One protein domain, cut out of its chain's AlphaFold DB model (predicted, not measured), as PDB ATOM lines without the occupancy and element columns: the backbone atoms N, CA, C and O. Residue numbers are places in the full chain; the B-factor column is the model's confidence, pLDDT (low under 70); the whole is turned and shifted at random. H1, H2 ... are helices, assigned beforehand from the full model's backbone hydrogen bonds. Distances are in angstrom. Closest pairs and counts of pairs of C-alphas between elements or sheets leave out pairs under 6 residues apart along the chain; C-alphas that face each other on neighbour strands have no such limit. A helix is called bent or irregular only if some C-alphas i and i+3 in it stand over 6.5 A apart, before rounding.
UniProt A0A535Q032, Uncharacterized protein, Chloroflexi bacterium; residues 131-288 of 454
ATOM      1  N   SER A 131     439.692 626.797 451.148       90.88
ATOM      2  CA  SER A 131     438.857 626.715 449.944       90.88
ATOM      3  C   SER A 131     437.591 627.577 450.057       90.88
ATOM      4  O   SER A 131     437.064 628.036 449.045       90.88
ATOM      5  N   GLY A 132     437.108 627.817 451.282       92.69
ATOM      6  CA  GLY A 132     435.998 628.727 451.556       92.69
ATOM      7  C   GLY A 132     436.337 630.184 451.242       92.69
ATOM      8  O   GLY A 132     435.520 630.876 450.637       92.69
ATOM      9  N   ASP A 133     437.547 630.634 451.579       94.56
ATOM     10  CA  ASP A 133     437.992 632.006 451.310       94.56
ATOM     11  C   ASP A 133     438.149 632.254 449.810       94.56
ATOM     12  O   ASP A 133     437.591 633.218 449.286       94.56
ATOM     13  N   HIS A 134     438.815 631.337 449.097       93.69
ATOM     14  CA  HIS A 134     438.907 631.408 447.637       93.69
ATOM     15  C   HIS A 134     437.521 631.452 446.997       93.69
ATOM     16  O   HIS A 134     437.255 632.293 446.143       93.69
ATOM     17  N   ARG A 135     436.600 630.590 447.449       92.31
ATOM     18  CA  ARG A 135     435.228 630.572 446.940       92.31
ATOM     19  C   ARG A 135     434.531 631.913 447.122       92.31
ATOM     20  O   ARG A 135     433.847 632.331 446.197       92.31
ATOM     21  N   ARG A 136     434.680 632.584 448.268       95.06
ATOM     22  CA  ARG A 136     434.063 633.903 448.506       95.06
ATOM     23  C   ARG A 136     434.570 634.950 447.515       95.06
ATOM     24  O   ARG A 136     433.754 635.655 446.931       95.06
ATOM     25  N   VAL A 137     435.881 634.993 447.282       96.12
ATOM     26  CA  VAL A 137     436.514 635.910 446.317       96.12
ATOM     27  C   VAL A 137     436.002 635.649 444.902       96.12
ATOM     28  O   VAL A 137     435.546 636.569 444.227       96.12
ATOM     29  N   TRP A 138     435.987 634.388 444.470       96.00
ATOM     30  CA  TRP A 138     435.476 634.040 443.147       96.00
ATOM     31  C   TRP A 138     433.969 634.270 443.019       96.00
ATOM     32  O   TRP A 138     433.500 634.673 441.963       96.00
ATOM     33  N   THR A 139     433.202 634.064 444.096       96.25
ATOM     34  CA  THR A 139     431.749 634.311 444.104       96.25
ATOM     35  C   THR A 139     431.485 635.799 443.915       96.25
ATOM     36  O   THR A 139     430.619 636.166 443.130       96.25
ATOM     37  N   ALA A 140     432.271 636.656 444.574       97.50
ATOM     38  CA  ALA A 140     432.223 638.095 444.357       97.50
ATOM     39  C   ALA A 140     432.542 638.455 442.897       97.50
ATOM     40  O   ALA A 140     431.816 639.246 442.307       97.50
ATOM     41  N   LEU A 141     433.552 637.817 442.287       97.69
ATOM     42  CA  LEU A 141     433.884 638.028 440.873       97.69
ATOM     43  C   LEU A 141     432.724 637.635 439.946       97.69
ATOM     44  O   LEU A 141     432.388 638.394 439.042       97.69
ATOM     45  N   ALA A 142     432.096 636.480 440.180       97.62
ATOM     46  CA  ALA A 142     430.944 636.021 439.403       97.62
ATOM     47  C   ALA A 142     429.746 636.969 439.538       97.62
ATOM     48  O   ALA A 142     429.142 637.338 438.534       97.62
ATOM     49  N   ILE A 143     429.442 637.421 440.760       97.88
ATOM     50  CA  ILE A 143     428.387 638.414 441.003       97.88
ATOM     51  C   ILE A 143     428.706 639.718 440.262       97.88
ATOM     52  O   ILE A 143     427.849 640.232 439.547       97.88
ATOM     53  N   SER A 144     429.938 640.226 440.366       98.00
ATOM     54  CA  SER A 144     430.370 641.413 439.621       98.00
ATOM     55  C   SER A 144     430.228 641.230 438.114       98.00
ATOM     56  O   SER A 144     429.738 642.132 437.445       98.00
ATOM     57  N   ALA A 145     430.608 640.076 437.569       98.19
ATOM     58  CA  ALA A 145     430.486 639.795 436.144       98.19
ATOM     59  C   ALA A 145     429.030 639.805 435.668       98.19
ATOM     60  O   ALA A 145     428.742 640.419 434.645       98.19
ATOM     61  N   ILE A 146     428.109 639.208 436.435       98.44
ATOM     62  CA  ILE A 146     426.669 639.252 436.136       98.44
ATOM     63  C   ILE A 146     426.165 640.697 436.160       98.44
ATOM     64  O   ILE A 146     425.540 641.142 435.201       98.44
ATOM     65  N   VAL A 147     426.466 641.450 437.224       98.00
ATOM     66  CA  VAL A 147     426.022 642.847 437.361       98.00
ATOM     67  C   VAL A 147     426.536 643.698 436.200       98.00
ATOM     68  O   VAL A 147     425.770 644.445 435.596       98.00
ATOM     69  N   LEU A 148     427.812 643.563 435.837       97.88
ATOM     70  CA  LEU A 148     428.391 644.322 434.730       97.88
ATOM     71  C   LEU A 148     427.903 643.874 433.360       97.88
ATOM     72  O   LEU A 148     427.822 644.708 432.464       97.88
ATOM     73  N   ALA A 149     427.571 642.598 433.187       98.19
ATOM     74  CA  ALA A 149     426.930 642.123 431.973       98.19
ATOM     75  C   ALA A 149     425.542 642.744 431.806       98.19
ATOM     76  O   ALA A 149     425.234 643.242 430.727       98.19
ATOM     77  N   VAL A 150     424.747 642.807 432.880       98.12
ATOM     78  CA  VAL A 150     423.437 643.475 432.873       98.12
ATOM     79  C   VAL A 150     423.584 644.968 432.572       98.12
ATOM     80  O   VAL A 150     422.899 645.481 431.691       98.12
ATOM     81  N   VAL A 151     424.510 645.664 433.243       97.56
ATOM     82  CA  VAL A 151     424.779 647.091 432.986       97.56
ATOM     83  C   VAL A 151     425.259 647.312 431.550       97.56
ATOM     84  O   VAL A 151     424.759 648.199 430.868       97.56
ATOM     85  N   GLY A 152     426.205 646.505 431.072       96.81
ATOM     86  CA  GLY A 152     426.727 646.600 429.712       96.81
ATOM     87  C   GLY A 152     425.651 646.350 428.659       96.81
ATOM     88  O   GLY A 152     425.584 647.091 427.680       96.81
ATOM     89  N   LEU A 153     424.785 645.358 428.875       97.12
ATOM     90  CA  LEU A 153     423.667 645.058 427.985       97.12
ATOM     91  C   LEU A 153     422.655 646.205 427.963       97.12
ATOM     92  O   LEU A 153     422.237 646.621 426.888       97.12
ATOM     93  N   ALA A 154     422.302 646.758 429.125       97.12
ATOM     94  CA  ALA A 154     421.402 647.906 429.207       97.12
ATOM     95  C   ALA A 154     421.969 649.125 428.459       97.12
ATOM     96  O   ALA A 154     421.254 649.759 427.687       97.12
ATOM     97  N   LEU A 155     423.262 649.423 428.631       95.25
ATOM     98  CA  LEU A 155     423.953 650.491 427.897       95.25
ATOM     99  C   LEU A 155     423.938 650.247 426.381       95.25
ATOM    100  O   LEU A 155     423.636 651.155 425.613       95.25
ATOM    101  N   HIS A 156     424.187 649.008 425.953       94.56
ATOM    102  CA  HIS A 156     424.125 648.636 424.543       94.56
ATOM    103  C   HIS A 156     422.722 648.833 423.945       94.56
ATOM    104  O   HIS A 156     422.587 649.509 422.929       94.56
ATOM    105  N   MET A 157     421.683 648.313 424.605       95.69
ATOM    106  CA  MET A 157     420.290 648.388 424.136       95.69
ATOM    107  C   MET A 157     419.755 649.824 424.096       95.69
ATOM    108  O   MET A 157     418.972 650.175 423.222       95.69
ATOM    109  N   THR A 158     420.179 650.666 425.039       95.00
ATOM    110  CA  THR A 158     419.759 652.076 425.116       95.00
ATOM    111  C   THR A 158     420.595 653.005 424.239       95.00
ATOM    112  O   THR A 158     420.312 654.202 424.189       95.00
ATOM    113  N   GLY A 159     421.662 652.506 423.604       91.81
ATOM    114  CA  GLY A 159     422.640 653.345 422.908       91.81
ATOM    115  C   GLY A 159     423.343 654.360 423.823       91.81
ATOM    116  O   GLY A 159     423.952 655.309 423.332       91.81
ATOM    117  N   SER A 160     423.256 654.188 425.146       91.12
ATOM    118  CA  SER A 160     423.848 655.091 426.133       91.12
ATOM    119  C   SER A 160     425.222 654.586 426.550       91.12
ATOM    120  O   SER A 160     425.407 653.400 426.801       91.12
ATOM    121  N   TYR A 161     426.198 655.484 426.683       89.56
ATOM    122  CA  TYR A 161     427.556 655.123 427.089       89.56
ATOM    123  C   TYR A 161     428.006 656.019 428.228       89.56
ATOM    124  O   TYR A 161     427.849 657.234 428.177       89.56
ATOM    125  N   ILE A 162     428.600 655.416 429.264       89.06
ATOM    126  CA  ILE A 162     429.160 656.196 430.366       89.06
ATOM    127  C   ILE A 162     430.333 657.005 429.814       89.06
ATOM    128  O   ILE A 162     430.325 658.227 429.895       89.06
ATOM    129  N   TRP A 163     431.323 656.348 429.209       88.94
ATOM    130  CA  TRP A 163     432.587 657.003 428.860       88.94
ATOM    131  C   TRP A 163     432.697 657.552 427.444       88.94
ATOM    132  O   TRP A 163     433.470 658.484 427.235       88.94
ATOM    133  N   ASN A 164     431.950 656.996 426.492       81.62
ATOM    134  CA  ASN A 164     432.065 657.392 425.094       81.62
ATOM    135  C   ASN A 164     431.126 658.560 424.795       81.62
ATOM    136  O   ASN A 164     429.945 658.508 425.124       81.62
ATOM    137  N   ALA A 165     431.661 659.588 424.140       73.50
ATOM    138  CA  ALA A 165     430.839 660.593 423.483       73.50
ATOM    139  C   ALA A 165     430.176 659.958 422.237       73.50
ATOM    140  O   ALA A 165     430.822 659.126 421.585       73.50
ATOM    141  N   PRO A 166     428.912 660.297 421.921       68.69
ATOM    142  CA  PRO A 166     428.127 659.668 420.847       68.69
ATOM    143  C   PRO A 166     428.748 659.795 419.441       68.69
ATOM    144  O   PRO A 166     428.377 659.074 418.523       68.69
ATOM    145  N   ASP A 167     429.721 660.681 419.283       69.50
ATOM    146  CA  ASP A 167     430.328 661.149 418.041       69.50
ATOM    147  C   ASP A 167     431.654 660.441 417.669       69.50
ATOM    148  O   ASP A 167     432.237 660.719 416.621       69.50
ATOM    149  N   LYS A 168     432.139 659.478 418.475       67.81
ATOM    150  CA  LYS A 168     433.431 658.792 418.246       67.81
ATOM    151  C   LYS A 168     433.298 657.364 417.700       67.81
ATOM    152  O   LYS A 168     433.655 656.397 418.371       67.81
ATOM    153  N   GLY A 169     432.882 657.242 416.439       80.75
ATOM    154  CA  GLY A 169     432.987 655.999 415.660       80.75
ATOM    155  C   GLY A 169     432.171 654.824 416.215       80.75
ATOM    156  O   GLY A 169     431.077 655.006 416.735       80.75
ATOM    157  N   ILE A 170     432.691 653.596 416.072       81.19
ATOM    158  CA  ILE A 170     432.003 652.381 416.544       81.19
ATOM    159  C   ILE A 170     431.861 652.446 418.062       81.19
ATOM    160  O   ILE A 170     432.858 652.424 418.789       81.19
ATOM    161  N   LEU A 171     430.617 652.481 418.527       88.25
ATOM    162  CA  LEU A 171     430.288 652.538 419.938       88.25
ATOM    163  C   LEU A 171     430.628 651.198 420.604       88.25
ATOM    164  O   LEU A 171     430.091 650.147 420.257       88.25
ATOM    165  N   ARG A 172     431.575 651.231 421.547       92.75
ATOM    166  CA  ARG A 172     432.069 650.042 422.255       92.75
ATOM    167  C   ARG A 172     431.527 650.016 423.670       92.75
ATOM    168  O   ARG A 172     431.707 650.981 424.414       92.75
ATOM    169  N   VAL A 173     430.935 648.895 424.067       95.38
ATOM    170  CA  VAL A 173     430.465 648.719 425.440       95.38
ATOM    171  C   VAL A 173     431.669 648.564 426.363       95.38
ATOM    172  O   VAL A 173     432.520 647.698 426.167       95.38
ATOM    173  N   ASN A 174     431.729 649.398 427.393       95.06
ATOM    174  CA  ASN A 174     432.734 649.330 428.451       95.06
ATOM    175  C   ASN A 174     432.125 649.245 429.858       95.06
ATOM    176  O   ASN A 174     432.863 649.186 430.839       95.06
ATOM    177  N   ALA A 175     430.791 649.186 429.957       95.62
ATOM    178  CA  ALA A 175     430.056 649.211 431.215       95.62
ATOM    179  C   ALA A 175     430.558 650.354 432.113       95.62
ATOM    180  O   ALA A 175     430.436 651.526 431.764       95.62
ATOM    181  N   THR A 176     431.154 650.017 433.251       96.00
ATOM    182  CA  THR A 176     431.712 650.961 434.218       96.00
ATOM    183  C   THR A 176     433.202 651.253 434.016       96.00
ATOM    184  O   THR A 176     433.702 652.192 434.636       96.00
ATOM    185  N   PHE A 177     433.906 650.516 433.149       96.06
ATOM    186  CA  PHE A 177     435.333 650.699 432.858       96.06
ATOM    187  C   PHE A 177     435.576 651.818 431.850       96.06
ATOM    188  O   PHE A 177     434.826 651.958 430.889       96.06
ATOM    189  N   GLY A 178     436.659 652.574 432.022       93.19
ATOM    190  CA  GLY A 178     437.048 653.636 431.092       93.19
ATOM    191  C   GLY A 178     437.457 653.097 429.718       93.19
ATOM    192  O   GLY A 178     437.117 653.687 428.695       93.19
ATOM    193  N   ASP A 179     438.122 651.937 429.687       93.62
ATOM    194  CA  ASP A 179     438.588 651.278 428.460       93.62
ATOM    195  C   ASP A 179     437.819 649.961 428.201       93.62
ATOM    196  O   ASP A 179     437.875 649.042 429.029       93.62
ATOM    197  N   PRO A 180     437.149 649.801 427.039       95.12
ATOM    198  CA  PRO A 180     436.477 648.551 426.663       95.12
ATOM    199  C   PRO A 180     437.408 647.327 426.607       95.12
ATOM    200  O   PRO A 180     436.950 646.198 426.776       95.12
ATOM    201  N   ASN A 181     438.714 647.504 426.396       95.75
ATOM    202  CA  ASN A 181     439.676 646.400 426.437       95.75
ATOM    203  C   ASN A 181     439.887 645.870 427.860       95.75
ATOM    204  O   ASN A 181     440.050 644.665 428.047       95.75
ATOM    205  N   ILE A 182     439.884 646.753 428.864       95.56
ATOM    206  CA  ILE A 182     439.976 646.347 430.273       95.56
ATOM    207  C   ILE A 182     438.704 645.591 430.657       95.56
ATOM    208  O   ILE A 182     438.797 644.516 431.251       95.56
ATOM    209  N   PHE A 183     437.538 646.088 430.230       97.31
ATOM    210  CA  PHE A 183     436.271 645.392 430.440       97.31
ATOM    211  C   PHE A 183     436.271 643.990 429.814       97.31
ATOM    212  O   PHE A 183     435.951 643.015 430.490       97.31
ATOM    213  N   ALA A 184     436.717 643.859 428.562       97.56
ATOM    214  CA  ALA A 184     436.806 642.565 427.886       97.56
ATOM    215  C   ALA A 184     437.733 641.574 428.611       97.56
ATOM    216  O   ALA A 184     437.398 640.399 428.737       97.56
ATOM    217  N   ARG A 185     438.878 642.037 429.135       97.12
ATOM    218  CA  ARG A 185     439.781 641.194 429.941       97.12
ATOM    219  C   ARG A 185     439.128 640.757 431.250       97.12
ATOM    220  O   ARG A 185     439.249 639.591 431.617       97.12
ATOM    221  N   PHE A 186     438.427 641.664 431.933       97.69
ATOM    222  CA  PHE A 186     437.681 641.340 433.149       97.69
ATOM    223  C   PHE A 186     436.628 640.253 432.881       97.69
ATOM    224  O   PHE A 186     436.594 639.248 433.591       97.69
ATOM    225  N   LEU A 187     435.828 640.413 431.820       98.06
ATOM    226  CA  LEU A 187     434.845 639.416 431.392       98.06
ATOM    227  C   LEU A 187     435.509 638.085 431.040       98.06
ATOM    228  O   LEU A 187     435.048 637.049 431.499       98.06
ATOM    229  N   GLY A 188     436.618 638.102 430.296       97.75
ATOM    230  CA  GLY A 188     437.368 636.892 429.955       97.75
ATOM    231  C   GLY A 188     437.820 636.111 431.190       97.75
ATOM    232  O   GLY A 188     437.576 634.908 431.286       97.75
ATOM    233  N   ILE A 189     438.401 636.795 432.183       96.69
ATOM    234  CA  ILE A 189     438.786 636.174 433.463       96.69
ATOM    235  C   ILE A 189     437.554 635.607 434.180       96.69
ATOM    236  O   ILE A 189     437.606 634.482 434.685       96.69
ATOM    237  N   ALA A 190     436.445 636.350 434.217       97.81
ATOM    238  CA  ALA A 190     435.213 635.900 434.857       97.81
ATOM    239  C   ALA A 190     434.600 634.668 434.168       97.81
ATOM    240  O   ALA A 190     434.214 633.729 434.866       97.81
ATOM    241  N   ILE A 191     434.565 634.636 432.831       98.12
ATOM    242  CA  ILE A 191     434.085 633.501 432.026       98.12
ATOM    243  C   ILE A 191     434.914 632.263 432.344       98.12
ATOM    244  O   ILE A 191     434.364 631.248 432.763       98.12
ATOM    245  N   VAL A 192     436.239 632.351 432.209       96.44
ATOM    246  CA  VAL A 192     437.135 631.208 432.424       96.44
ATOM    247  C   VAL A 192     437.032 630.701 433.858       96.44
ATOM    248  O   VAL A 192     436.879 629.500 434.073       96.44
ATOM    249  N   THR A 193     437.077 631.600 434.844       95.19
ATOM    250  CA  THR A 193     436.971 631.212 436.258       95.19
ATOM    251  C   THR A 193     435.636 630.519 436.523       95.19
ATOM    252  O   THR A 193     435.591 629.497 437.205       95.19
ATOM    253  N   SER A 194     434.552 631.030 435.941       96.56
ATOM    254  CA  SER A 194     433.218 630.455 436.097       96.56
ATOM    255  C   SER A 194     433.078 629.100 435.399       96.56
ATOM    256  O   SER A 194     432.500 628.184 435.977       96.56
ATOM    257  N   VAL A 195     433.663 628.915 434.214       95.81
ATOM    258  CA  VAL A 195     433.720 627.606 433.539       95.81
ATOM    259  C   VAL A 195     434.526 626.610 434.370       95.81
ATOM    260  O   VAL A 195     434.062 625.498 434.622       95.81
ATOM    261  N   PHE A 196     435.705 627.013 434.849       94.19
ATOM    262  CA  PHE A 196     436.577 626.159 435.650       94.19
ATOM    263  C   PHE A 196     435.899 625.725 436.956       94.19
ATOM    264  O   PHE A 196     435.826 624.533 437.258       94.19
ATOM    265  N   LEU A 197     435.336 626.676 437.708       93.31
ATOM    266  CA  LEU A 197     434.638 626.393 438.963       93.31
ATOM    267  C   LEU A 197     433.319 625.647 438.732       93.31
ATOM    268  O   LEU A 197     433.011 624.724 439.479       93.31
ATOM    269  N   GLY A 198     432.563 625.981 437.685       93.44
ATOM    270  CA  GLY A 198     431.346 625.261 437.304       93.44
ATOM    271  C   GLY A 198     431.608 623.800 436.924       93.44
ATOM    272  O   GLY A 198     430.779 622.935 437.207       93.44
ATOM    273  N   ALA A 199     432.774 623.504 436.340       92.56
ATOM    274  CA  ALA A 199     433.172 622.149 435.970       92.56
ATOM    275  C   ALA A 199     433.724 621.328 437.147       92.56
ATOM    276  O   ALA A 199     433.401 620.143 437.264       92.56
ATOM    277  N   ASP A 200     434.562 621.933 437.997       85.69
ATOM    278  CA  ASP A 200     435.298 621.234 439.064       85.69
ATOM    279  C   ASP A 200     434.473 621.028 440.344       85.69
ATOM    280  O   ASP A 200     434.688 620.090 441.115       85.69
ATOM    281  N   LEU A 201     433.493 621.897 440.594       71.38
ATOM    282  CA  LEU A 201     432.717 621.825 441.819       71.38
ATOM    283  C   LEU A 201     431.704 620.677 441.747       71.38
ATOM    284  O   LEU A 201     430.603 620.819 441.221       71.38
ATOM    285  N   TYR A 202     432.057 619.554 442.379       61.81
ATOM    286  CA  TYR A 202     431.141 618.489 442.814       61.81
ATOM    287  C   TYR A 202     430.224 619.006 443.936       61.81
ATOM    288  O   TYR A 202     430.207 618.521 445.066       61.81
ATOM    289  N   GLN A 203     429.540 620.109 443.668       60.34
ATOM    290  CA  GLN A 203     428.719 620.808 444.631       60.34
ATOM    291  C   GLN A 203     427.253 620.706 444.276       60.34
ATOM    292  O   GLN A 203     426.869 620.433 443.142       60.34
ATOM    293  N   ARG A 204     426.438 620.981 445.296       77.88
ATOM    294  CA  ARG A 204     425.006 621.239 445.177       77.88
ATOM    295  C   ARG A 204     424.740 622.123 443.951       77.88
ATOM    296  O   ARG A 204     425.520 623.021 443.650       77.88
ATOM    297  N   TRP A 205     423.617 621.904 443.282       83.00
ATOM    298  CA  TRP A 205     423.242 622.598 442.045       83.00
ATOM    299  C   TRP A 205     423.256 624.140 442.148       83.00
ATOM    300  O   TRP A 205     423.545 624.816 441.167       83.00
ATOM    301  N   ARG A 206     423.010 624.710 443.340       85.25
ATOM    302  CA  ARG A 206     422.935 626.169 443.565       85.25
ATOM    303  C   ARG A 206     424.218 626.939 443.194       85.25
ATOM    304  O   ARG A 206     424.129 627.834 442.361       85.25
ATOM    305  N   PRO A 207     425.407 626.650 443.764       88.06
ATOM    306  CA  PRO A 207     426.642 627.318 443.349       88.06
ATOM    307  C   PRO A 207     426.989 627.065 441.880       88.06
ATOM    308  O   PRO A 207     427.466 627.983 441.227       88.06
ATOM    309  N   ALA A 208     426.719 625.870 441.343       91.00
ATOM    310  CA  ALA A 208     426.952 625.583 439.927       91.00
ATOM    311  C   ALA A 208     426.134 626.512 439.017       91.00
ATOM    312  O   ALA A 208     426.689 627.089 438.084       91.00
ATOM    313  N   ALA A 209     424.856 626.731 439.342       94.56
ATOM    314  CA  ALA A 209     423.991 627.647 438.603       94.56
ATOM    315  C   ALA A 209     424.534 629.085 438.586       94.56
ATOM    316  O   ALA A 209     424.489 629.727 437.543       94.56
ATOM    317  N   LEU A 210     425.106 629.570 439.696       96.19
ATOM    318  CA  LEU A 210     425.731 630.898 439.739       96.19
ATOM    319  C   LEU A 210     426.916 631.006 438.770       96.19
ATOM    320  O   LEU A 210     427.020 631.997 438.051       96.19
ATOM    321  N   TRP A 211     427.800 630.005 438.737       96.38
ATOM    322  CA  TRP A 211     428.949 630.012 437.827       96.38
ATOM    323  C   TRP A 211     428.508 629.941 436.367       96.38
ATOM    324  O   TRP A 211     428.978 630.718 435.544       96.38
ATOM    325  N   VAL A 212     427.559 629.061 436.047       96.50
ATOM    326  CA  VAL A 212     427.010 628.973 434.688       96.50
ATOM    327  C   VAL A 212     426.366 630.302 434.289       96.50
ATOM    328  O   VAL A 212     426.692 630.835 433.233       96.50
ATOM    329  N   ALA A 213     425.540 630.895 435.154       97.75
ATOM    330  CA  ALA A 213     424.924 632.195 434.900       97.75
ATOM    331  C   ALA A 213     425.967 633.302 434.683       97.75
ATOM    332  O   ALA A 213     425.825 634.094 433.756       97.75
ATOM    333  N   ALA A 214     427.035 633.340 435.485       98.12
ATOM    334  CA  ALA A 214     428.108 634.320 435.329       98.12
ATOM    335  C   ALA A 214     428.889 634.146 434.024       98.12
ATOM    336  O   ALA A 214     429.165 635.143 433.357       98.12
ATOM    337  N   ALA A 215     429.202 632.906 433.633       98.06
ATOM    338  CA  ALA A 215     429.845 632.624 432.354       98.06
ATOM    339  C   ALA A 215     428.965 633.091 431.188       98.06
ATOM    340  O   ALA A 215     429.421 633.877 430.365       98.06
ATOM    341  N   LEU A 216     427.693 632.683 431.159       98.25
ATOM    342  CA  LEU A 216     426.774 633.024 430.070       98.25
ATOM    343  C   LEU A 216     426.486 634.524 429.991       98.25
ATOM    344  O   LEU A 216     426.534 635.089 428.902       98.25
ATOM    345  N   ALA A 217     426.251 635.183 431.127       98.38
ATOM    346  CA  ALA A 217     426.032 636.626 431.163       98.38
ATOM    347  C   ALA A 217     427.265 637.389 430.654       98.38
ATOM    348  O   ALA A 217     427.143 638.283 429.817       98.38
ATOM    349  N   ALA A 218     428.467 637.016 431.103       98.50
ATOM    350  CA  ALA A 218     429.695 637.659 430.650       98.50
ATOM    351  C   ALA A 218     429.975 637.399 429.159       98.50
ATOM    352  O   ALA A 218     430.398 638.312 428.447       98.50
ATOM    353  N   THR A 219     429.702 636.190 428.666       98.44
ATOM    354  CA  THR A 219     429.806 635.847 427.243       98.44
ATOM    355  C   THR A 219     428.818 636.632 426.392       98.44
ATOM    356  O   THR A 219     429.197 637.070 425.309       98.44
ATOM    357  N   LEU A 220     427.597 636.862 426.884       98.12
ATOM    358  CA  LEU A 220     426.572 637.623 426.171       98.12
ATOM    359  C   LEU A 220     427.057 639.038 425.813       98.12
ATOM    360  O   LEU A 220     426.795 639.542 424.728       98.12
ATOM    361  N   ILE A 221     427.793 639.683 426.719       98.31
ATOM    362  CA  ILE A 221     428.227 641.071 426.526       98.31
ATOM    363  C   ILE A 221     429.626 641.205 425.897       98.31
ATOM    364  O   ILE A 221     429.964 642.253 425.345       98.31
ATOM    365  N   LEU A 222     430.459 640.158 425.962       98.19
ATOM    366  CA  LEU A 222     431.853 640.191 425.502       98.19
ATOM    367  C   LEU A 222     432.022 640.622 424.025       98.19
ATOM    368  O   LEU A 222     432.928 641.425 423.762       98.19
ATOM    369  N   PRO A 223     431.201 640.169 423.054       97.94
ATOM    370  CA  PRO A 223     431.282 640.631 421.666       97.94
ATOM    371  C   PRO A 223     431.128 642.147 421.517       97.94
ATOM    372  O   PRO A 223     431.905 642.788 420.811       97.94
ATOM    373  N   TYR A 224     430.222 642.761 422.275       97.06
ATOM    374  CA  TYR A 224     429.929 644.195 422.174       97.06
ATOM    375  C   TYR A 224     431.029 645.102 422.752       97.06
ATOM    376  O   TYR A 224     431.011 646.324 422.583       97.06
ATOM    377  N   THR A 225     432.049 644.521 423.391       96.69
ATOM    378  CA  THR A 225     433.279 645.250 423.751       96.69
ATOM    379  C   THR A 225     434.162 645.549 422.534       96.69
ATOM    380  O   THR A 225     435.051 646.413 422.595       96.69
ATOM    381  N   TYR A 226     433.969 644.812 421.431       95.56
ATOM    382  CA  TYR A 226     434.783 644.856 420.213       95.56
ATOM    383  C   TYR A 226     436.299 644.742 420.465       95.56
ATOM    384  O   TYR A 226     437.120 645.251 419.698       95.56
ATOM    385  N   SER A 227     436.701 644.111 421.575       95.69
ATOM    386  CA  SER A 227     438.109 643.927 421.924       95.69
ATOM    387  C   SER A 227     438.635 642.604 421.374       95.69
ATOM    388  O   SER A 227     438.565 641.571 422.035       95.69
ATOM    389  N   ARG A 228     439.238 642.649 420.182       94.88
ATOM    390  CA  ARG A 228     439.861 641.477 419.537       94.88
ATOM    391  C   ARG A 228     440.864 640.764 420.449       94.88
ATOM    392  O   ARG A 228     440.816 639.549 420.599       94.88
ATOM    393  N   ALA A 229     441.728 641.532 421.119       92.56
ATOM    394  CA  ALA A 229     442.684 640.985 422.081       92.56
ATOM    395  C   ALA A 229     441.982 640.318 423.276       92.56
ATOM    396  O   ALA A 229     442.437 639.279 423.743       92.56
ATOM    397  N   GLY A 230     440.863 640.879 423.750       95.38
ATOM    398  CA  GLY A 230     440.041 640.273 424.798       95.38
ATOM    399  C   GLY A 230     439.397 638.954 424.364       95.38
ATOM    400  O   GLY A 230     439.382 638.005 425.147       95.38
ATOM    401  N   TRP A 231     438.927 638.857 423.117       97.12
ATOM    402  CA  TRP A 231     438.356 637.624 422.561       97.12
ATOM    403  C   TRP A 231     439.400 636.509 422.465       97.12
ATOM    404  O   TRP A 231     439.183 635.422 422.999       97.12
ATOM    405  N   VAL A 232     440.563 636.802 421.870       95.75
ATOM    406  CA  VAL A 232     441.672 635.837 421.750       95.75
ATOM    407  C   VAL A 232     442.173 635.411 423.127       95.75
ATOM    408  O   VAL A 232     442.319 634.219 423.384       95.75
ATOM    409  N   PHE A 233     442.378 636.366 424.039       94.69
ATOM    410  CA  PHE A 233     442.770 636.071 425.416       94.69
ATOM    411  C   PHE A 233     441.767 635.133 426.097       94.69
ATOM    412  O   PHE A 233     442.166 634.129 426.682       94.69
ATOM    413  N   THR A 234     440.468 635.417 425.975       96.69
ATOM    414  CA  THR A 234     439.416 634.571 426.557       96.69
ATOM    415  C   THR A 234     439.477 633.159 425.987       96.69
ATOM    416  O   THR A 234     439.445 632.205 426.759       96.69
ATOM    417  N   LEU A 235     439.635 633.010 424.668       97.00
ATOM    418  CA  LEU A 235     439.739 631.705 424.013       97.00
ATOM    419  C   LEU A 235     440.953 630.903 424.509       97.00
ATOM    420  O   LEU A 235     440.801 629.756 424.926       97.00
ATOM    421  N   VAL A 236     442.144 631.507 424.522       95.25
ATOM    422  CA  VAL A 236     443.388 630.843 424.959       95.25
ATOM    423  C   VAL A 236     443.293 630.390 426.416       95.25
ATOM    424  O   VAL A 236     443.639 629.253 426.759       95.25
ATOM    425  N   VAL A 237     442.796 631.264 427.292       93.31
ATOM    426  CA  VAL A 237     442.681 630.949 428.717       93.31
ATOM    427  C   VAL A 237     441.563 629.925 428.956       93.31
ATOM    428  O   VAL A 237     441.725 629.047 429.801       93.31
ATOM    429  N   LEU A 238     440.478 629.956 428.177       95.56
ATOM    430  CA  LEU A 238     439.414 628.949 428.228       95.56
ATOM    431  C   LEU A 238     439.933 627.559 427.841       95.56
ATOM    432  O   LEU A 238     439.678 626.597 428.564       95.56
ATOM    433  N   VAL A 239     440.720 627.453 426.764       96.56
ATOM    434  CA  VAL A 239     441.389 626.199 426.371       96.56
ATOM    435  C   VAL A 239     442.304 625.696 427.483       96.56
ATOM    436  O   VAL A 239     442.216 624.536 427.884       96.56
ATOM    437  N   THR A 240     443.117 626.582 428.052       92.25
ATOM    438  CA  THR A 240     444.002 626.240 429.175       92.25
ATOM    439  C   THR A 240     443.207 625.733 430.386       92.25
ATOM    440  O   THR A 240     443.553 624.710 430.980       92.25
ATOM    441  N   ALA A 241     442.099 626.394 430.730       89.94
ATOM    442  CA  ALA A 241     441.233 625.982 431.829       89.94
ATOM    443  C   ALA A 241     440.577 624.617 431.583       89.94
ATOM    444  O   ALA A 241     440.489 623.823 432.520       89.94
ATOM    445  N   MET A 242     440.177 624.302 430.346       94.12
ATOM    446  CA  MET A 242     439.650 622.977 429.994       94.12
ATOM    447  C   MET A 242     440.681 621.863 430.208       94.12
ATOM    448  O   MET A 242     440.329 620.799 430.716       94.12
ATOM    449  N   VAL A 243     441.949 622.103 429.856       95.06
ATOM    450  CA  VAL A 243     443.034 621.115 430.012       95.06
ATOM    451  C   VAL A 243     443.314 620.816 431.490       95.06
ATOM    452  O   VAL A 243     443.533 619.654 431.858       95.06
ATOM    453  N   ILE A 244     443.274 621.853 432.335       94.00
ATOM    454  CA  ILE A 244     443.592 621.779 433.772       94.00
ATOM    455  C   ILE A 244     442.387 621.317 434.615       94.00
ATOM    456  O   ILE A 244     442.574 620.783 435.710       94.00
ATOM    457  N   ALA A 245     441.150 621.496 434.140       93.88
ATOM    458  CA  ALA A 245     439.947 621.124 434.885       93.88
ATOM    459  C   ALA A 245     439.908 619.621 435.210       93.88
ATOM    460  O   ALA A 245     440.138 618.776 434.341       93.88
ATOM    461  N   ARG A 246     439.534 619.268 436.452       93.62
ATOM    462  CA  ARG A 246     439.429 617.855 436.862       93.62
ATOM    463  C   ARG A 246     438.347 617.114 436.080       93.62
ATOM    464  O   ARG A 246     438.557 615.984 435.657       93.62
ATOM    465  N   ASN A 247     437.199 617.757 435.851       95.19
ATOM    466  CA  ASN A 247     436.128 617.216 435.015       95.19
ATOM    467  C   ASN A 247     436.157 617.844 433.615       95.19
ATOM    468  O   ASN A 247     435.366 618.734 433.294       95.19
ATOM    469  N   ARG A 248     437.072 617.350 432.774       95.62
ATOM    470  CA  ARG A 248     437.274 617.844 431.402       95.62
ATOM    471  C   ARG A 248     436.008 617.788 430.548       95.62
ATOM    472  O   ARG A 248     435.768 618.710 429.785       95.62
ATOM    473  N   LYS A 249     435.166 616.754 430.707       96.00
ATOM    474  CA  LYS A 249     433.900 616.628 429.960       96.00
ATOM    475  C   LYS A 249     432.947 617.778 430.287       96.00
ATOM    476  O   LYS A 249     432.431 618.417 429.379       96.00
ATOM    477  N   ARG A 250     432.747 618.083 431.576       95.00
ATOM    478  CA  ARG A 250     431.916 619.229 431.986       95.00
ATOM    479  C   ARG A 250     432.523 620.559 431.551       95.00
ATOM    480  O   ARG A 250     431.791 621.407 431.057       95.00
ATOM    481  N   ALA A 251     433.837 620.727 431.696       96.25
ATOM    482  CA  ALA A 251     434.525 621.933 431.239       96.25
ATOM    483  C   ALA A 251     434.358 622.142 429.726       96.25
ATOM    484  O   ALA A 251     434.054 623.253 429.308       96.25
ATOM    485  N   LEU A 252     434.471 621.072 428.929       96.81
ATOM    486  CA  LEU A 252     434.248 621.088 427.484       96.81
ATOM    487  C   LEU A 252     432.808 621.478 427.138       96.81
ATOM    488  O   LEU A 252     432.615 622.334 426.286       96.81
ATOM    489  N   VAL A 253     431.804 620.908 427.814       96.88
ATOM    490  CA  VAL A 253     430.390 621.271 427.594       96.88
ATOM    491  C   VAL A 253     430.139 622.746 427.914       96.88
ATOM    492  O   VAL A 253     429.509 623.446 427.127       96.88
ATOM    493  N   LEU A 254     430.656 623.244 429.040       96.81
ATOM    494  CA  LEU A 254     430.508 624.653 429.418       96.81
ATOM    495  C   LEU A 254     431.253 625.590 428.459       96.81
ATOM    496  O   LEU A 254     430.723 626.634 428.092       96.81
ATOM    497  N   ALA A 255     432.452 625.214 428.019       97.38
ATOM    498  CA  ALA A 255     433.202 625.971 427.025       97.38
ATOM    499  C   ALA A 255     432.493 625.977 425.664       97.38
ATOM    500  O   ALA A 255     432.381 627.031 425.049       97.38
ATOM    501  N   ALA A 256     431.955 624.838 425.220       97.62
ATOM    502  CA  ALA A 256     431.159 624.747 424.001       97.62
ATOM    503  C   ALA A 256     429.906 625.629 424.088       97.62
ATOM    504  O   ALA A 256     429.590 626.329 423.133       97.62
ATOM    505  N   MET A 257     429.244 625.669 425.247       98.12
ATOM    506  CA  MET A 257     428.107 626.560 425.491       98.12
ATOM    507  C   MET A 257     428.508 628.041 425.400       98.12
ATOM    508  O   MET A 257     427.829 628.820 424.737       98.12
ATOM    509  N   VAL A 258     429.639 628.424 426.002       98.19
ATOM    510  CA  VAL A 258     430.214 629.776 425.879       98.19
ATOM    511  C   VAL A 258     430.512 630.122 424.415       98.19
ATOM    512  O   VAL A 258     430.131 631.192 423.943       98.19
ATOM    513  N   LEU A 259     431.153 629.221 423.669       98.00
ATOM    514  CA  LEU A 259     431.471 629.443 422.256       98.00
ATOM    515  C   LEU A 259     430.212 629.529 421.388       98.00
ATOM    516  O   LEU A 259     430.154 630.376 420.503       98.00
ATOM    517  N   ALA A 260     429.193 628.714 421.668       98.25
ATOM    518  CA  ALA A 260     427.919 628.747 420.958       98.25
ATOM    519  C   ALA A 260     427.184 630.078 421.171       98.25
ATOM    520  O   ALA A 260     426.730 630.680 420.201       98.25
ATOM    521  N   VAL A 261     427.119 630.580 422.410       98.31
ATOM    522  CA  VAL A 261     426.503 631.887 422.706       98.31
ATOM    523  C   VAL A 261     427.280 633.025 422.043       98.31
ATOM    524  O   VAL A 261     426.674 633.891 421.419       98.31
ATOM    525  N   PHE A 262     428.615 633.009 422.124       97.81
ATOM    526  CA  PHE A 262     429.449 634.005 421.447       97.81
ATOM    527  C   PHE A 262     429.237 633.977 419.925       97.81
ATOM    528  O   PHE A 262     429.054 635.024 419.306       97.81
ATOM    529  N   GLY A 263     429.237 632.780 419.329       97.56
ATOM    530  CA  GLY A 263     429.015 632.575 417.900       97.56
ATOM    531  C   GLY A 263     427.634 633.045 417.451       97.56
ATOM    532  O   GLY A 263     427.534 633.740 416.446       97.56
ATOM    533  N   LEU A 264     426.587 632.753 418.226       98.25
ATOM    534  CA  LEU A 264     425.230 633.222 417.944       98.25
ATOM    535  C   LEU A 264     425.154 634.754 417.920       98.25
ATOM    536  O   LEU A 264     424.578 635.319 416.997       98.25
ATOM    537  N   ILE A 265     425.770 635.433 418.891       97.56
ATOM    538  CA  ILE A 265     425.801 636.904 418.919       97.56
ATOM    539  C   ILE A 265     426.567 637.460 417.725       97.56
ATOM    540  O   ILE A 265     426.121 638.432 417.121       97.56
ATOM    541  N   ALA A 266     427.691 636.839 417.362       96.50
ATOM    542  CA  ALA A 266     428.426 637.233 416.170       96.50
ATOM    543  C   ALA A 266     427.543 637.116 414.918       96.50
ATOM    544  O   ALA A 266     427.474 638.059 414.145       96.50
ATOM    545  N   LEU A 267     426.804 636.017 414.754       97.38
ATOM    546  CA  LEU A 267     425.900 635.833 413.612       97.38
ATOM    547  C   LEU A 267     424.767 636.866 413.555       97.38
ATOM    548  O   LEU A 267     424.364 637.259 412.464       97.38
ATOM    549  N   VAL A 268     424.263 637.303 414.710       97.38
ATOM    550  CA  VAL A 268     423.194 638.310 414.795       97.38
ATOM    551  C   VAL A 268     423.719 639.725 414.519       97.38
ATOM    552  O   VAL A 268     423.021 640.517 413.891       97.38
ATOM    553  N   ASP A 269     424.939 640.055 414.955       96.06
ATOM    554  CA  ASP A 269     425.539 641.382 414.774       96.06
ATOM    555  C   ASP A 269     426.682 641.365 413.741       96.06
ATOM    556  O   ASP A 269     427.830 641.010 414.031       96.06
ATOM    557  N   GLY A 270     426.393 641.854 412.530       95.56
ATOM    558  CA  GLY A 270     427.372 641.970 411.443       95.56
ATOM    559  C   GLY A 270     428.617 642.806 411.789       95.56
ATOM    560  O   GLY A 270     429.695 642.598 411.218       95.56
ATOM    561  N   SER A 271     428.532 643.709 412.769       94.56
ATOM    562  CA  SER A 271     429.681 644.483 413.257       94.56
ATOM    563  C   SER A 271     430.661 643.601 414.032       94.56
ATOM    564  O   SER A 271     431.878 643.787 413.955       94.56
ATOM    565  N   VAL A 272     430.154 642.615 414.773       95.62
ATOM    566  CA  VAL A 272     430.990 641.630 415.469       95.62
ATOM    567  C   VAL A 272     431.679 640.730 414.446       95.62
ATOM    568  O   VAL A 272     432.892 640.529 414.543       95.62
ATOM    569  N   LEU A 273     430.950 640.262 413.424       95.69
ATOM    570  CA  LEU A 273     431.520 639.452 412.340       95.69
ATOM    571  C   LEU A 273     432.602 640.189 411.558       95.69
ATOM    572  O   LEU A 273     433.684 639.641 411.380       95.69
ATOM    573  N   SER A 274     432.362 641.434 411.139       94.81
ATOM    574  CA  SER A 274     433.368 642.220 410.404       94.81
ATOM    575  C   SER A 274     434.645 642.435 411.224       94.81
ATOM    576  O   SER A 274     435.760 642.342 410.706       94.81
ATOM    577  N   ARG A 275     434.514 642.635 412.541       92.75
ATOM    578  CA  ARG A 275     435.658 642.703 413.465       92.75
ATOM    579  C   ARG A 275     436.366 641.361 413.629       92.75
ATOM    580  O   ARG A 275     437.590 641.353 413.783       92.75
ATOM    581  N   GLY A 276     435.619 640.259 413.606       93.25
ATOM    582  CA  GLY A 276     436.149 638.897 413.576       93.25
ATOM    583  C   GLY A 276     436.921 638.607 412.288       93.25
ATOM    584  O   GLY A 276     438.049 638.132 412.356       93.25
ATOM    585  N   ALA A 277     436.381 638.991 411.132       94.06
ATOM    586  CA  ALA A 277     437.040 638.856 409.834       94.06
ATOM    587  C   ALA A 277     438.353 639.653 409.783       94.06
ATOM    588  O   ALA A 277     439.380 639.127 409.368       94.06
ATOM    589  N   TYR A 278     438.366 640.880 410.315       89.75
ATOM    590  CA  TYR A 278     439.597 641.670 410.415       89.75
ATOM    591  C   TYR A 278     440.629 641.057 411.380       89.75
ATOM    592  O   TYR A 278     441.834 641.235 411.221       89.75
ATOM    593  N   LEU A 279     440.184 640.335 412.415       89.56
ATOM    594  CA  LEU A 279     441.093 639.552 413.254       89.56
ATOM    595  C   LEU A 279     441.678 638.365 412.477       89.56
ATOM    596  O   LEU A 279     442.884 638.160 412.561       89.56
ATOM    597  N   ALA A 280     440.858 637.628 411.725       90.31
ATOM    598  CA  ALA A 280     441.314 636.513 410.896       90.31
ATOM    599  C   ALA A 280     442.332 636.980 409.843       90.31
ATOM    600  O   ALA A 280     443.436 636.448 409.790       90.31
ATOM    601  N   GLN A 281     442.036 638.069 409.127       88.62
ATOM    602  CA  GLN A 281     442.951 638.669 408.153       88.62
ATOM    603  C   GLN A 281     444.297 639.065 408.784       88.62
ATOM    604  O   GLN A 281     445.353 638.795 408.217       88.62
ATOM    605  N   ASN A 282     444.279 639.658 409.983       84.44
ATOM    606  CA  ASN A 282     445.501 640.017 410.711       84.44
ATOM    607  C   ASN A 282     446.309 638.800 411.187       84.44
ATOM    608  O   ASN A 282     447.504 638.932 411.446       84.44
ATOM    609  N   LEU A 283     445.665 637.646 411.374       84.50
ATOM    610  CA  LEU A 283     446.338 636.398 411.733       84.50
ATOM    611  C   LEU A 283     446.891 635.679 410.500       84.50
ATOM    612  O   LEU A 283     447.923 635.028 410.611       84.50
ATOM    613  N   GLU A 284     446.247 635.819 409.342       86.38
ATOM    614  CA  GLU A 284     446.693 635.240 408.069       86.38
ATOM    615  C   GLU A 284     447.829 636.041 407.417       86.38
ATOM    616  O   GLU A 284     448.723 635.448 406.811       86.38
ATOM    617  N   SER A 285     447.839 637.371 407.571       79.50
ATOM    618  CA  SER A 285     448.767 638.260 406.857       79.50
ATOM    619  C   SER A 285     450.260 637.922 406.999       79.50
ATOM    620  O   SER A 285     450.969 638.052 406.000       79.50
ATOM    621  N   PRO A 286     450.784 637.477 408.165       76.44
ATOM    622  CA  PRO A 286     452.197 637.112 408.280       76.44
ATOM    623  C   PRO A 286     452.562 635.850 407.485       76.44
ATOM    624  O   PRO A 286     453.724 635.673 407.132       76.44
ATOM    625  N   PHE A 287     451.590 634.973 407.208       79.44
ATOM    626  CA  PHE A 287     451.815 633.696 406.527       79.44
ATOM    627  C   PHE A 287     451.618 633.792 405.013       79.44
ATOM    628  O   PHE A 287     452.280 633.075 404.267       79.44
ATOM    629  N   THR A 288     450.729 634.673 404.547       81.31
ATOM    630  CA  THR A 288     450.429 634.838 403.115       81.31
ATOM    631  C   THR A 288     451.340 635.850 402.423       81.31
ATOM    632  O   THR A 288     451.612 635.715 401.230       81.31
TER     633      THR A 288
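This is residues 131 to 288 of the 454 residues of an uncharacterized protein of Chloroflexi bacterium (UniProt A0A535Q032). The long helix H1 lies slanted over one side of an up-and-down bundle of four helices, H2 to H5, packing on H2 and H3, while H4 and H5 make the side away from it. H6 turns off sharply at the end of the bundle where H5 ends, and its residues 280 to 288 stick out free. The printed part has 158 residues with six named helices, H1 to H6 in chain order, and no named strand; the class is all helix. It is compact, with a radius of gyration of the C-alphas of 16.0 A, and spans 48 by 40 by 24 A.

H1, the longest helix, holds residues 131 to 158, from C-alpha 131 at (438.857, 626.715, 449.944) to C-alpha 158 at (419.759, 652.076, 425.116), 40.3 A. H2 is residues 180 to 200, 30.0 A, and H3 is residues 205 to 221, 24.6 A. H4 is residues 228 to 244, 24.6 A, and H5 is residues 248 to 268, 29.9 A. H6, residues 270 to 288, is 25.5 A long and ends at C-alpha 288, (450.429, 634.838, 403.115). It is irregular, but only just: C-alphas 283 and 286 are 6.8 A apart.

H1 touches H3 with residues 142 to 153 alone, the closest C-alphas being those of Ile 146 and Ala 214, 5.2 A apart. Residues 138 to 145 of H1 touch residues 186 to 194 of H2, opposite ways at a steep tilt of 47 degrees; the closest C-alphas, of Ala 142 and Ala 190, are 6.2 A apart. In the bundle each helix runs against the one before it. H2 and H3 are a hairpin at a shallow tilt of 27 degrees, with the C-alphas of Ile 191 and Ala 215 closest at 4.3 A. H4 touches H2 the same way at a shallow tilt of 16 degrees, closest at the C-alphas of Gly 188 and Thr 234, 4.6 A. H4 and H5 are a hairpin too, touching through residues 238 to 242 and 248 to 255; the C-alphas of Met 242 and Ala 251 are closest, 5.4 A. H5 touches H3, closest at the C-alphas of Thr 219 and Phe 262, 6.1 A. H5 and H6 touch only at the corner, where the C-alphas of Ala 266 and Val 272 are closest at 5.1 A. H6 stays apart from H1, H2 and H3. In H1 to H5 every O i to N i+4 pair is within hydrogen-bond range; in H6, 13 of 15 are.

The C-alphas of Arg 204 and Thr 288 are the two farthest apart, 51.0 A. The printed part has no cut. The link from H1 to H2, 21 residues, is long. The mean pLDDT of the printed part is 93.1; residues 166 to 168 and 202 to 203 are under 70.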